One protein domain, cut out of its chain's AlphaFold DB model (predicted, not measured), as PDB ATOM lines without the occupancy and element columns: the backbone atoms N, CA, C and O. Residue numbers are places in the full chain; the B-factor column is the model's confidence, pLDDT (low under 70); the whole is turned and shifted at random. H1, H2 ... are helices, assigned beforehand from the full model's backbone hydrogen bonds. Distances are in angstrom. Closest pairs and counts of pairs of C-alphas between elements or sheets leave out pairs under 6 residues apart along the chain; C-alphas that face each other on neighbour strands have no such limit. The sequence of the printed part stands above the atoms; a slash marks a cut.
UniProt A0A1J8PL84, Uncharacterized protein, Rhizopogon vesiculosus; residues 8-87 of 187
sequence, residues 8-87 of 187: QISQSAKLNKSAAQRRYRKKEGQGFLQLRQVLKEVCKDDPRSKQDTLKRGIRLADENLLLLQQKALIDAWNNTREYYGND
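AT A GLANCE: This is residues 8 to 87 of the 187 residues of an uncharacterized protein of Rhizopogon vesiculosus (UniProt A0A1J8PL84). Two long, straight helices, H1 then H2, meet near their ends as a wide V, and a short loop joins them at the corner. The two arms stick out freely with residues 8 to 28 and 61 to 87, and they make the length. The printed part has 80 residues, is all helix with no named strand, and is extended, with a radius of gyration of the C-alphas of 22.7 A and spans of 81 by 34 by 15 A.

IN THESE COORDINATES: H1, residues 8 to 42, begins at C-alpha 8 (-3.735, 67.567, 85.775) and is 51.4 A long from first to last C-alpha. H2, residues 50 to 83, is 49.3 A long and ends at C-alpha 83 (62.449, 62.896, 56.370).

HOW THE PARTS SIT: H1 touches H2 with residues 32 to 39 alone, and H2 touches H1 with residues 50 to 57 alone. Their closest C-alphas, those of Arg 36 and Thr 53, are 5.9 A apart. The helices run the same way at a steep tilt of 61 degrees. Every O i to N i+4 pair in H1 is within hydrogen-bond range, and 29 of 30 in H2.

THE WHOLE: The C-alphas of Gln 8 and Asp 87, the two farthest apart, are 80.9 A apart. The printed part has no cut, and the link from H1 to H2 is short, with 7 residues. The pLDDT is under 70 in residues 8 to 15 and 79 to 87.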
ATOM      1  N   GLN A   8      -4.343  68.859  86.131       59.88
ATOM      2  CA  GLN A   8      -3.735  67.567  85.775       59.88
ATOM      3  C   GLN A   8      -2.446  67.703  84.946       59.88
ATOM      4  O   GLN A   8      -1.481  66.979  85.193       59.88
ATOM      5  N   ILE A   9      -2.385  68.659  84.013       60.59
ATOM      6  CA  ILE A   9      -1.183  68.924  83.199       60.59
ATOM      7  C   ILE A   9      -0.033  69.448  84.078       60.59
ATOM      8  O   ILE A   9       1.121  69.045  83.928       60.59
ATOM      9  N   SER A  10      -0.342  70.303  85.057       61.78
ATOM     10  CA  SER A  10       0.667  70.817  85.991       61.78
ATOM     11  C   SER A  10       1.219  69.736  86.938       61.78
ATOM     12  O   SER A  10       2.387  69.788  87.329       61.78
ATOM     13  N   GLN A  11       0.404  68.736  87.291       61.00
ATOM     14  CA  GLN A  11       0.805  67.609  88.137       61.00
ATOM     15  C   GLN A  11       1.649  66.587  87.364       61.00
ATOM     16  O   GLN A  11       2.674  66.133  87.879       61.00
ATOM     17  N   SER A  12       1.297  66.282  86.111       61.97
ATOM     18  CA  SER A  12       2.069  65.357  85.269       61.97
ATOM     19  C   SER A  12       3.461  65.905  84.922       61.97
ATOM     20  O   SER A  12       4.451  65.176  85.000       61.97
ATOM     21  N   ALA A  13       3.581  67.210  84.655       62.84
ATOM     22  CA  ALA A  13       4.868  67.863  84.406       62.84
ATOM     23  C   ALA A  13       5.805  67.819  85.632       62.84
ATOM     24  O   ALA A  13       7.002  67.538  85.502       62.84
ATOM     25  N   LYS A  14       5.267  68.033  86.843       64.88
ATOM     26  CA  LYS A  14       6.027  67.935  88.105       64.88
ATOM     27  C   LYS A  14       6.505  66.503  88.374       64.88
ATOM     28  O   LYS A  14       7.662  66.302  88.751       64.88
ATOM     29  N   LEU A  15       5.655  65.506  88.119       63.62
ATOM     30  CA  LEU A  15       6.008  64.088  88.250       63.62
ATOM     31  C   LEU A  15       7.109  63.684  87.261       63.62
ATOM     32  O   LEU A  15       8.092  63.062  87.672       63.62
ATOM     33  N   ASN A  16       7.028  64.129  86.004       71.81
ATOM     34  CA  ASN A  16       8.040  63.852  84.980       71.81
ATOM     35  C   ASN A  16       9.417  64.437  85.329       71.81
ATOM     36  O   ASN A  16      10.432  63.751  85.179       71.81
ATOM     37  N   LYS A  17       9.469  65.660  85.875       77.62
ATOM     38  CA  LYS A  17      10.726  66.277  86.333       77.62
ATOM     39  C   LYS A  17      11.370  65.477  87.472       77.62
ATOM     40  O   LYS A  17      12.572  65.211  87.443       77.62
ATOM     41  N   SER A  18      10.569  65.025  88.439       77.69
ATOM     42  CA  SER A  18      11.061  64.208  89.557       77.69
ATOM     43  C   SER A  18      11.558  62.823  89.111       77.69
ATOM     44  O   SER A  18      12.598  62.350  89.575       77.69
ATOM     45  N   ALA A  19      10.867  62.195  88.155       82.00
ATOM     46  CA  ALA A  19      11.246  60.903  87.595       82.00
ATOM     47  C   ALA A  19      12.554  60.994  86.795       82.00
ATOM     48  O   ALA A  19      13.437  60.146  86.957       82.00
ATOM     49  N   ALA A  20      12.721  62.047  85.990       83.81
ATOM     50  CA  ALA A  20      13.961  62.319  85.270       83.81
ATOM     51  C   ALA A  20      15.143  62.519  86.231       83.81
ATOM     52  O   ALA A  20      16.202  61.923  86.043       83.81
ATOM     53  N   GLN A  21      14.946  63.270  87.319       87.38
ATOM     54  CA  GLN A  21      15.999  63.509  88.304       87.38
ATOM     55  C   GLN A  21      16.402  62.238  89.068       87.38
ATOM     56  O   GLN A  21      17.587  62.023  89.326       87.38
ATOM     57  N   ARG A  22      15.451  61.345  89.378       88.56
ATOM     58  CA  ARG A  22      15.763  60.023  89.953       88.56
ATOM     59  C   ARG A  22      16.587  59.164  88.994       88.56
ATOM     60  O   ARG A  22      17.576  58.565  89.413       88.56
ATOM     61  N   ARG A  23      16.215  59.129  87.709       87.44
ATOM     62  CA  ARG A  23      16.971  58.404  86.671       87.44
ATOM     63  C   ARG A  23      18.389  58.956  86.529       87.44
ATOM     64  O   ARG A  23      19.329  58.171  86.444       87.44
ATOM     65  N   TYR A  24      18.540  60.279  86.561       90.00
ATOM     66  CA  TYR A  24      19.842  60.939  86.521       90.00
ATOM     67  C   TYR A  24      20.722  60.531  87.707       90.00
ATOM     68  O   TYR A  24      21.809  60.007  87.494       90.00
ATOM     69  N   ARG A  25      20.223  60.653  88.947       90.50
ATOM     70  CA  ARG A  25      20.975  60.263  90.157       90.50
ATOM     71  C   ARG A  25      21.391  58.789  90.149       90.50
ATOM     72  O   ARG A  25      22.471  58.453  90.625       90.50
ATOM     73  N   LYS A  26      20.553  57.905  89.593       92.06
ATOM     74  CA  LYS A  26      20.888  56.482  89.436       92.06
ATOM     75  C   LYS A  26      22.045  56.278  88.451       92.06
ATOM     76  O   LYS A  26      22.980  55.552  88.775       92.06
ATOM     77  N   LYS A  27      21.996  56.927  87.282       92.12
ATOM     78  CA  LYS A  27      23.072  56.866  86.277       92.12
ATOM     79  C   LYS A  27      24.375  57.466  86.798       92.12
ATOM     80  O   LYS A  27      25.423  56.855  86.655       92.12
ATOM     81  N   GLU A  28      24.296  58.623  87.448       88.75
ATOM     82  CA  GLU A  28      25.441  59.274  88.084       88.75
ATOM     83  C   GLU A  28      26.091  58.341  89.116       88.75
ATOM     84  O   GLU A  28      27.295  58.103  89.069       88.75
ATOM     85  N   GLY A  29      25.294  57.737  90.007       89.56
ATOM     86  CA  GLY A  29      25.787  56.760  90.979       89.56
ATOM     87  C   GLY A  29      26.488  55.559  90.333       89.56
ATOM     88  O   GLY A  29      27.532  55.136  90.822       89.56
ATOM     89  N   GLN A  30      25.960  55.042  89.220       91.75
ATOM     90  CA  GLN A  30      26.612  53.972  88.456       91.75
ATOM     91  C   GLN A  30      27.942  54.420  87.839       91.75
ATOM     92  O   GLN A  30      28.916  53.678  87.926       91.75
ATOM     93  N   GLY A  31      28.011  55.634  87.287       89.50
ATOM     94  CA  GLY A  31      29.252  56.190  86.739       89.50
ATOM     95  C   GLY A  31      30.359  56.297  87.791       89.50
ATOM     96  O   GLY A  31      31.506  55.950  87.528       89.50
ATOM     97  N   PHE A  32      30.008  56.674  89.023       92.06
ATOM     98  CA  PHE A  32      30.952  56.696  90.143       92.06
ATOM     99  C   PHE A  32      31.498  55.315  90.512       92.06
ATOM    100  O   PHE A  32      32.684  55.186  90.807       92.06
ATOM    101  N   LEU A  33      30.650  54.285  90.495       92.06
ATOM    102  CA  LEU A  33      31.084  52.912  90.762       92.06
ATOM    103  C   LEU A  33      32.033  52.405  89.673       92.06
ATOM    104  O   LEU A  33      33.054  51.804  89.995       92.06
ATOM    105  N   GLN A  34      31.730  52.700  88.408       92.31
ATOM    106  CA  GLN A  34      32.594  52.355  87.279       92.31
ATOM    107  C   GLN A  34      33.955  53.048  87.381       92.31
ATOM    108  O   GLN A  34      34.982  52.381  87.307       92.31
ATOM    109  N   LEU A  35      33.980  54.361  87.631       91.88
ATOM    110  CA  LEU A  35      35.230  55.108  87.796       91.88
ATOM    111  C   LEU A  35      36.062  54.571  88.967       91.88
ATOM    112  O   LEU A  35      37.272  54.403  88.845       91.88
ATOM    113  N   ARG A  36      35.421  54.260  90.098       92.81
ATOM    114  CA  ARG A  36      36.095  53.651  91.248       92.81
ATOM    115  C   ARG A  36      36.696  52.289  90.902       92.81
ATOM    116  O   ARG A  36      37.802  51.998  91.342       92.81
ATOM    117  N   GLN A  37      35.992  51.472  90.123       92.62
ATOM    118  CA  GLN A  37      36.510  50.180  89.693       92.62
ATOM    119  C   GLN A  37      37.735  50.329  88.782       92.62
ATOM    120  O   GLN A  37      38.742  49.671  89.029       92.62
ATOM    121  N   VAL A  38      37.704  51.262  87.828       91.00
ATOM    122  CA  VAL A  38      38.873  51.584  86.994       91.00
ATOM    123  C   VAL A  38      40.058  52.031  87.854       91.00
ATOM    124  O   VAL A  38      41.166  51.537  87.679       91.00
ATOM    125  N   LEU A  39      39.839  52.912  88.834       91.06
ATOM    126  CA  LEU A  39      40.898  53.343  89.757       91.06
ATOM    127  C   LEU A  39      41.466  52.184  90.586       91.06
ATOM    128  O   LEU A  39      42.672  52.131  90.831       91.06
ATOM    129  N   LYS A  40      40.622  51.230  90.979       92.25
ATOM    130  CA  LYS A  40      41.055  50.026  91.691       92.25
ATOM    131  C   LYS A  40      41.890  49.105  90.808       92.25
ATOM    132  O   LYS A  40      42.839  48.504  91.294       92.25
ATOM    133  N   GLU A  41      41.556  48.988  89.532       90.25
ATOM    134  CA  GLU A  41      42.286  48.140  88.585       90.25
ATOM    135  C   GLU A  41      43.621  48.771  88.170       90.25
ATOM    136  O   GLU A  41      44.646  48.093  88.178       90.25
ATOM    137  N   VAL A  42      43.628  50.075  87.875       86.50
ATOM    138  CA  VAL A  42      44.807  50.777  87.344       86.50
ATOM    139  C   VAL A  42      45.752  51.237  88.455       86.50
ATOM    140  O   VAL A  42      46.954  50.999  88.383       86.50
ATOM    141  N   CYS A  43      45.225  51.864  89.509       87.88
ATOM    142  CA  CYS A  43      46.031  52.442  90.592       87.88
ATOM    143  C   CYS A  43      46.096  51.562  91.844       87.88
ATOM    144  O   CYS A  43      46.787  51.925  92.792       87.88
ATOM    145  N   LYS A  44      45.366  50.435  91.894       90.81
ATOM    146  CA  LYS A  44      45.175  49.622  93.117       90.81
ATOM    147  C   LYS A  44      44.542  50.406  94.275       90.81
ATOM    148  O   LYS A  44      44.618  49.990  95.430       90.81
ATOM    149  N   ASP A  45      43.876  51.512  93.955       87.69
ATOM    150  CA  ASP A  45      43.271  52.428  94.912       87.69
ATOM    151  C   ASP A  45      41.762  52.204  95.029       87.69
ATOM    152  O   ASP A  45      41.056  52.132  94.027       87.69
ATOM    153  N   ASP A  46      41.237  52.177  96.257       90.31
ATOM    154  CA  ASP A  46      39.803  51.983  96.511       90.31
ATOM    155  C   ASP A  46      39.158  53.186  97.238       90.31
ATOM    156  O   ASP A  46      38.844  53.111  98.434       90.31
ATOM    157  N   PRO A  47      38.965  54.336  96.555       89.00
ATOM    158  CA  PRO A  47      38.387  55.526  97.172       89.00
ATOM    159  C   PRO A  47      36.907  55.313  97.522       89.00
ATOM    160  O   PRO A  47      36.084  55.005  96.662       89.00
ATOM    161  N   ARG A  48      36.549  55.522  98.795       88.69
ATOM    162  CA  ARG A  48      35.175  55.313  99.297       88.69
ATOM    163  C   ARG A  48      34.242  56.508  99.083       88.69
ATOM    164  O   ARG A  48      33.037  56.306  98.957       88.69
ATOM    165  N   SER A  49      34.779  57.728  99.051       92.50
ATOM    166  CA  SER A  49      34.014  58.963  98.833       92.50
ATOM    167  C   SER A  49      33.956  59.328  97.353       92.50
ATOM    168  O   SER A  49      34.964  59.237  96.658       92.50
ATOM    169  N   LYS A  50      32.808  59.848  96.891       89.31
ATOM    170  CA  LYS A  50      32.648  60.382  95.525       89.31
ATOM    171  C   LYS A  50      33.685  61.461  95.198       89.31
ATOM    172  O   LYS A  50      34.214  61.486  94.092       89.31
ATOM    173  N   GLN A  51      33.982  62.341  96.153       92.50
ATOM    174  CA  GLN A  51      34.950  63.421  95.957       92.50
ATOM    175  C   GLN A  51      36.360  62.870  95.729       92.50
ATOM    176  O   GLN A  51      37.054  63.312  94.813       92.50
ATOM    177  N   ASP A  52      36.759  61.867  96.511       91.44
ATOM    178  CA  ASP A  52      38.056  61.210  96.348       91.44
ATOM    179  C   ASP A  52      38.132  60.448  95.028       91.44
ATOM    180  O   ASP A  52      39.158  60.499  94.352       91.44
ATOM    181  N   THR A  53      37.039  59.786  94.629       91.88
ATOM    182  CA  THR A  53      36.936  59.122  93.325       91.88
ATOM    183  C   THR A  53      37.161  60.114  92.181       91.88
ATOM    184  O   THR A  53      37.944  59.820  91.283       91.88
ATOM    185  N   LEU A  54      36.556  61.310  92.221       93.12
ATOM    186  CA  LEU A  54      36.801  62.341  91.198       93.12
ATOM    187  C   LEU A  54      38.232  62.858  91.239       93.12
ATOM    188  O   LEU A  54      38.875  62.937  90.202       93.12
ATOM    189  N   LYS A  55      38.744  63.203  92.423       93.12
ATOM    190  CA  LYS A  55      40.087  63.776  92.560       93.12
ATOM    191  C   LYS A  55      41.157  62.827  92.024       93.12
ATOM    192  O   LYS A  55      42.087  63.273  91.359       93.12
ATOM    193  N   ARG A  56      41.022  61.526  92.296       89.50
ATOM    194  CA  ARG A  56      41.925  60.497  91.760       89.50
ATOM    195  C   ARG A  56      41.690  60.248  90.271       89.50
ATOM    196  O   ARG A  56      42.657  60.141  89.531       89.50
ATOM    197  N   GLY A  57      40.434  60.237  89.822       89.75
ATOM    198  CA  GLY A  57      40.090  60.109  88.403       89.75
ATOM    199  C   GLY A  57      40.663  61.233  87.537       89.75
ATOM    200  O   GLY A  57      41.201  60.959  86.472       89.75
ATOM    201  N   ILE A  58      40.609  62.480  88.014       90.56
ATOM    202  CA  ILE A  58      41.180  63.643  87.318       90.56
ATOM    203  C   ILE A  58      42.696  63.503  87.199       90.56
ATOM    204  O   ILE A  58      43.222  63.631  86.104       90.56
ATOM    205  N   ARG A  59      43.390  63.142  88.287       88.62
ATOM    206  CA  ARG A  59      44.843  62.910  88.242       88.62
ATOM    207  C   ARG A  59      45.226  61.842  87.219       88.62
ATOM    208  O   ARG A  59      46.135  62.059  86.432       88.62
ATOM    209  N   LEU A  60      44.492  60.729  87.188       86.94
ATOM    210  CA  LEU A  60      44.723  59.658  86.217       86.94
ATOM    211  C   LEU A  60      44.492  60.118  84.767       86.94
ATOM    212  O   LEU A  60      45.186  59.672  83.851       86.94
ATOM    213  N   ALA A  61      43.500  60.982  84.543       85.81
ATOM    214  CA  ALA A  61      43.226  61.554  83.231       85.81
ATOM    215  C   ALA A  61      44.323  62.539  82.802       85.81
ATOM    216  O   ALA A  61      44.765  62.477  81.658       85.81
ATOM    217  N   ASP A  62      44.799  63.385  83.718       86.31
ATOM    218  CA  ASP A  62      45.889  64.334  83.470       86.31
ATOM    219  C   ASP A  62      47.203  63.601  83.158       86.31
ATOM    220  O   ASP A  62      47.899  63.942  82.201       86.31
ATOM    221  N   GLU A  63      47.516  62.542  83.910       81.88
ATOM    222  CA  GLU A  63      48.683  61.686  83.666       81.88
ATOM    223  C   GLU A  63      48.589  60.979  82.305       81.88
ATOM    224  O   GLU A  63      49.553  60.984  81.538       81.88
ATOM    225  N   ASN A  64      47.423  60.429  81.950       83.12
ATOM    226  CA  ASN A  64      47.217  59.834  80.625       83.12
ATOM    227  C   ASN A  64      47.327  60.863  79.498       83.12
ATOM    228  O   ASN A  64      47.899  60.563  78.452       83.12
ATOM    229  N   LEU A  65      46.797  62.071  79.691       83.00
ATOM    230  CA  LEU A  65      46.880  63.136  78.698       83.00
ATOM    231  C   LEU A  65      48.335  63.554  78.461       83.00
ATOM    232  O   LEU A  65      48.741  63.709  77.310       83.00
ATOM    233  N   LEU A  66      49.128  63.671  79.529       79.75
ATOM    234  CA  LEU A  66      50.555  63.964  79.430       79.75
ATOM    235  C   LEU A  66      51.302  62.861  78.670       79.75
ATOM    236  O   LEU A  66      52.100  63.161  77.785       79.75
ATOM    237  N   LEU A  67      51.019  61.589  78.965       77.31
ATOM    238  CA  LEU A  67      51.628  60.457  78.260       77.31
ATOM    239  C   LEU A  67      51.231  60.419  76.778       77.31
ATOM    240  O   LEU A  67      52.077  60.168  75.921       77.31
ATOM    241  N   LEU A  68      49.970  60.719  76.451       83.31
ATOM    242  CA  LEU A  68      49.507  60.834  75.066       83.31
ATOM    243  C   LEU A  68      50.197  61.990  74.332       83.31
ATOM    244  O   LEU A  68      50.603  61.825  73.182       83.31
ATOM    245  N   GLN A  69      50.382  63.133  74.996       83.69
ATOM    246  CA  GLN A  69      51.115  64.268  74.439       83.69
ATOM    247  C   GLN A  69      52.591  63.920  74.201       83.69
ATOM    248  O   GLN A  69      53.122  64.206  73.130       83.69
ATOM    249  N   GLN A  70      53.248  63.267  75.161       78.94
ATOM    250  CA  GLN A  70      54.635  62.816  75.018       78.94
ATOM    251  C   GLN A  70      54.785  61.806  73.879       78.94
ATOM    252  O   GLN A  70      55.691  61.945  73.060       78.94
ATOM    253  N   LYS A  71      53.870  60.834  73.772       85.00
ATOM    254  CA  LYS A  71      53.846  59.888  72.654       85.00
ATOM    255  C   LYS A  71      53.715  60.615  71.316       85.00
ATOM    256  O   LYS A  71      54.466  60.314  70.396       85.00
ATOM    257  N   ALA A  72      52.814  61.592  71.218       84.00
ATOM    258  CA  ALA A  72      52.637  62.371  69.995       84.00
ATOM    259  C   ALA A  72      53.906  63.151  69.608       84.00
ATOM    260  O   ALA A  72      54.239  63.223  68.427       84.00
ATOM    261  N   LEU A  73      54.642  63.692  70.584       82.00
ATOM    262  CA  LEU A  73      55.924  64.363  70.342       82.00
ATOM    263  C   LEU A  73      57.014  63.386  69.879       82.00
ATOM    264  O   LEU A  73      57.750  63.701  68.947       82.00
ATOM    265  N   ILE A  74      57.100  62.202  70.491       82.25
ATOM    266  CA  ILE A  74      58.044  61.149  70.085       82.25
ATOM    267  C   ILE A  74      57.731  60.670  68.665       82.25
ATOM    268  O   ILE A  74      58.636  60.549  67.845       82.25
ATOM    269  N   ASP A  75      56.457  60.447  68.350       80.25
ATOM    270  CA  ASP A  75      56.032  60.058  67.007       80.25
ATOM    271  C   ASP A  75      56.357  61.167  65.996       80.25
ATOM    272  O   ASP A  75      56.904  60.882  64.933       80.25
ATOM    273  N   ALA A  76      56.089  62.437  66.314       78.50
ATOM    274  CA  ALA A  76      56.434  63.561  65.444       78.50
ATOM    275  C   ALA A  76      57.948  63.649  65.186       78.50
ATOM    276  O   ALA A  76      58.354  63.830  64.038       78.50
ATOM    277  N   TRP A  77      58.770  63.466  66.225       75.50
ATOM    278  CA  TRP A  77      60.234  63.439  66.129       75.50
ATOM    279  C   TRP A  77      60.742  62.274  65.274       75.50
ATOM    280  O   TRP A  77      61.582  62.452  64.392       75.50
ATOM    281  N   ASN A  78      60.203  61.073  65.490       76.44
ATOM    282  CA  ASN A  78      60.585  59.895  64.715       76.44
ATOM    283  C   ASN A  78      60.184  60.039  63.239       76.44
ATOM    284  O   ASN A  78      60.983  59.721  62.364       76.44
ATOM    285  N   ASN A  79      59.012  60.616  62.956       69.56
ATOM    286  CA  ASN A  79      58.575  60.907  61.587       69.56
ATOM    287  C   ASN A  79      59.412  62.015  60.912       69.56
ATOM    288  O   ASN A  79      59.620  61.971  59.703       69.56
ATOM    289  N   THR A  80      59.930  63.001  61.659       59.59
ATOM    290  CA  THR A  80      60.852  64.010  61.091       59.59
ATOM    291  C   THR A  80      62.241  63.436  60.830       59.59
ATOM    292  O   THR A  80      62.881  63.817  59.853       59.59
ATOM    293  N   ARG A  81      62.700  62.480  61.644       53.62
ATOM    294  CA  ARG A  81      63.982  61.792  61.438       53.62
ATOM    295  C   ARG A  81      64.022  61.000  60.130       53.62
ATOM    296  O   ARG A  81      65.054  60.992  59.465       53.62
ATOM    297  N   GLU A  82      62.913  60.373  59.743       53.88
ATOM    298  CA  GLU A  82      62.809  59.662  58.461       53.88
ATOM    299  C   GLU A  82      62.843  60.615  57.253       53.88
ATOM    300  O   GLU A  82      63.327  60.238  56.188       53.88
ATOM    301  N   TYR A  83      62.435  61.877  57.427       49.31
ATOM    302  CA  TYR A  83      62.449  62.896  56.370       49.31
ATOM    303  C   TYR A  83      63.850  63.450  56.057       49.31
ATOM    304  O   TYR A  83      64.090  63.971  54.972       49.31
ATOM    305  N   TYR A  84      64.794  63.306  56.987       48.25
ATOM    306  CA  TYR A  84      66.178  63.775  56.858       48.25
ATOM    307  C   TYR A  84      67.186  62.634  56.610       48.25
ATOM    308  O   TYR A  84      68.393  62.857  56.561       48.25
ATOM    309  N   GLY A  85      66.706  61.398  56.439       47.72
ATOM    310  CA  GLY A  85      67.554  60.207  56.345       47.72
ATOM    311  C   GLY A  85      68.256  59.976  55.002       47.72
ATOM    312  O   GLY A  85      69.181  59.171  54.971       47.72
ATOM    313  N   ASN A  86      67.856  60.646  53.913       52.28
ATOM    314  CA  ASN A  86      68.345  60.300  52.567       52.28
ATOM    315  C   ASN A  86      68.981  61.444  51.755       52.28
ATOM    316  O   ASN A  86      69.644  61.143  50.770       52.28
ATOM    317  N   ASP A  87      68.867  62.711  52.178       51.69
ATOM    318  CA  ASP A  87      69.343  63.860  51.378       51.69
ATOM    319  C   ASP A  87      70.313  64.799  52.112       51.69
ATOM    320  O   ASP A  87      70.665  65.865  51.603       51.69
TER     321      ASP A  87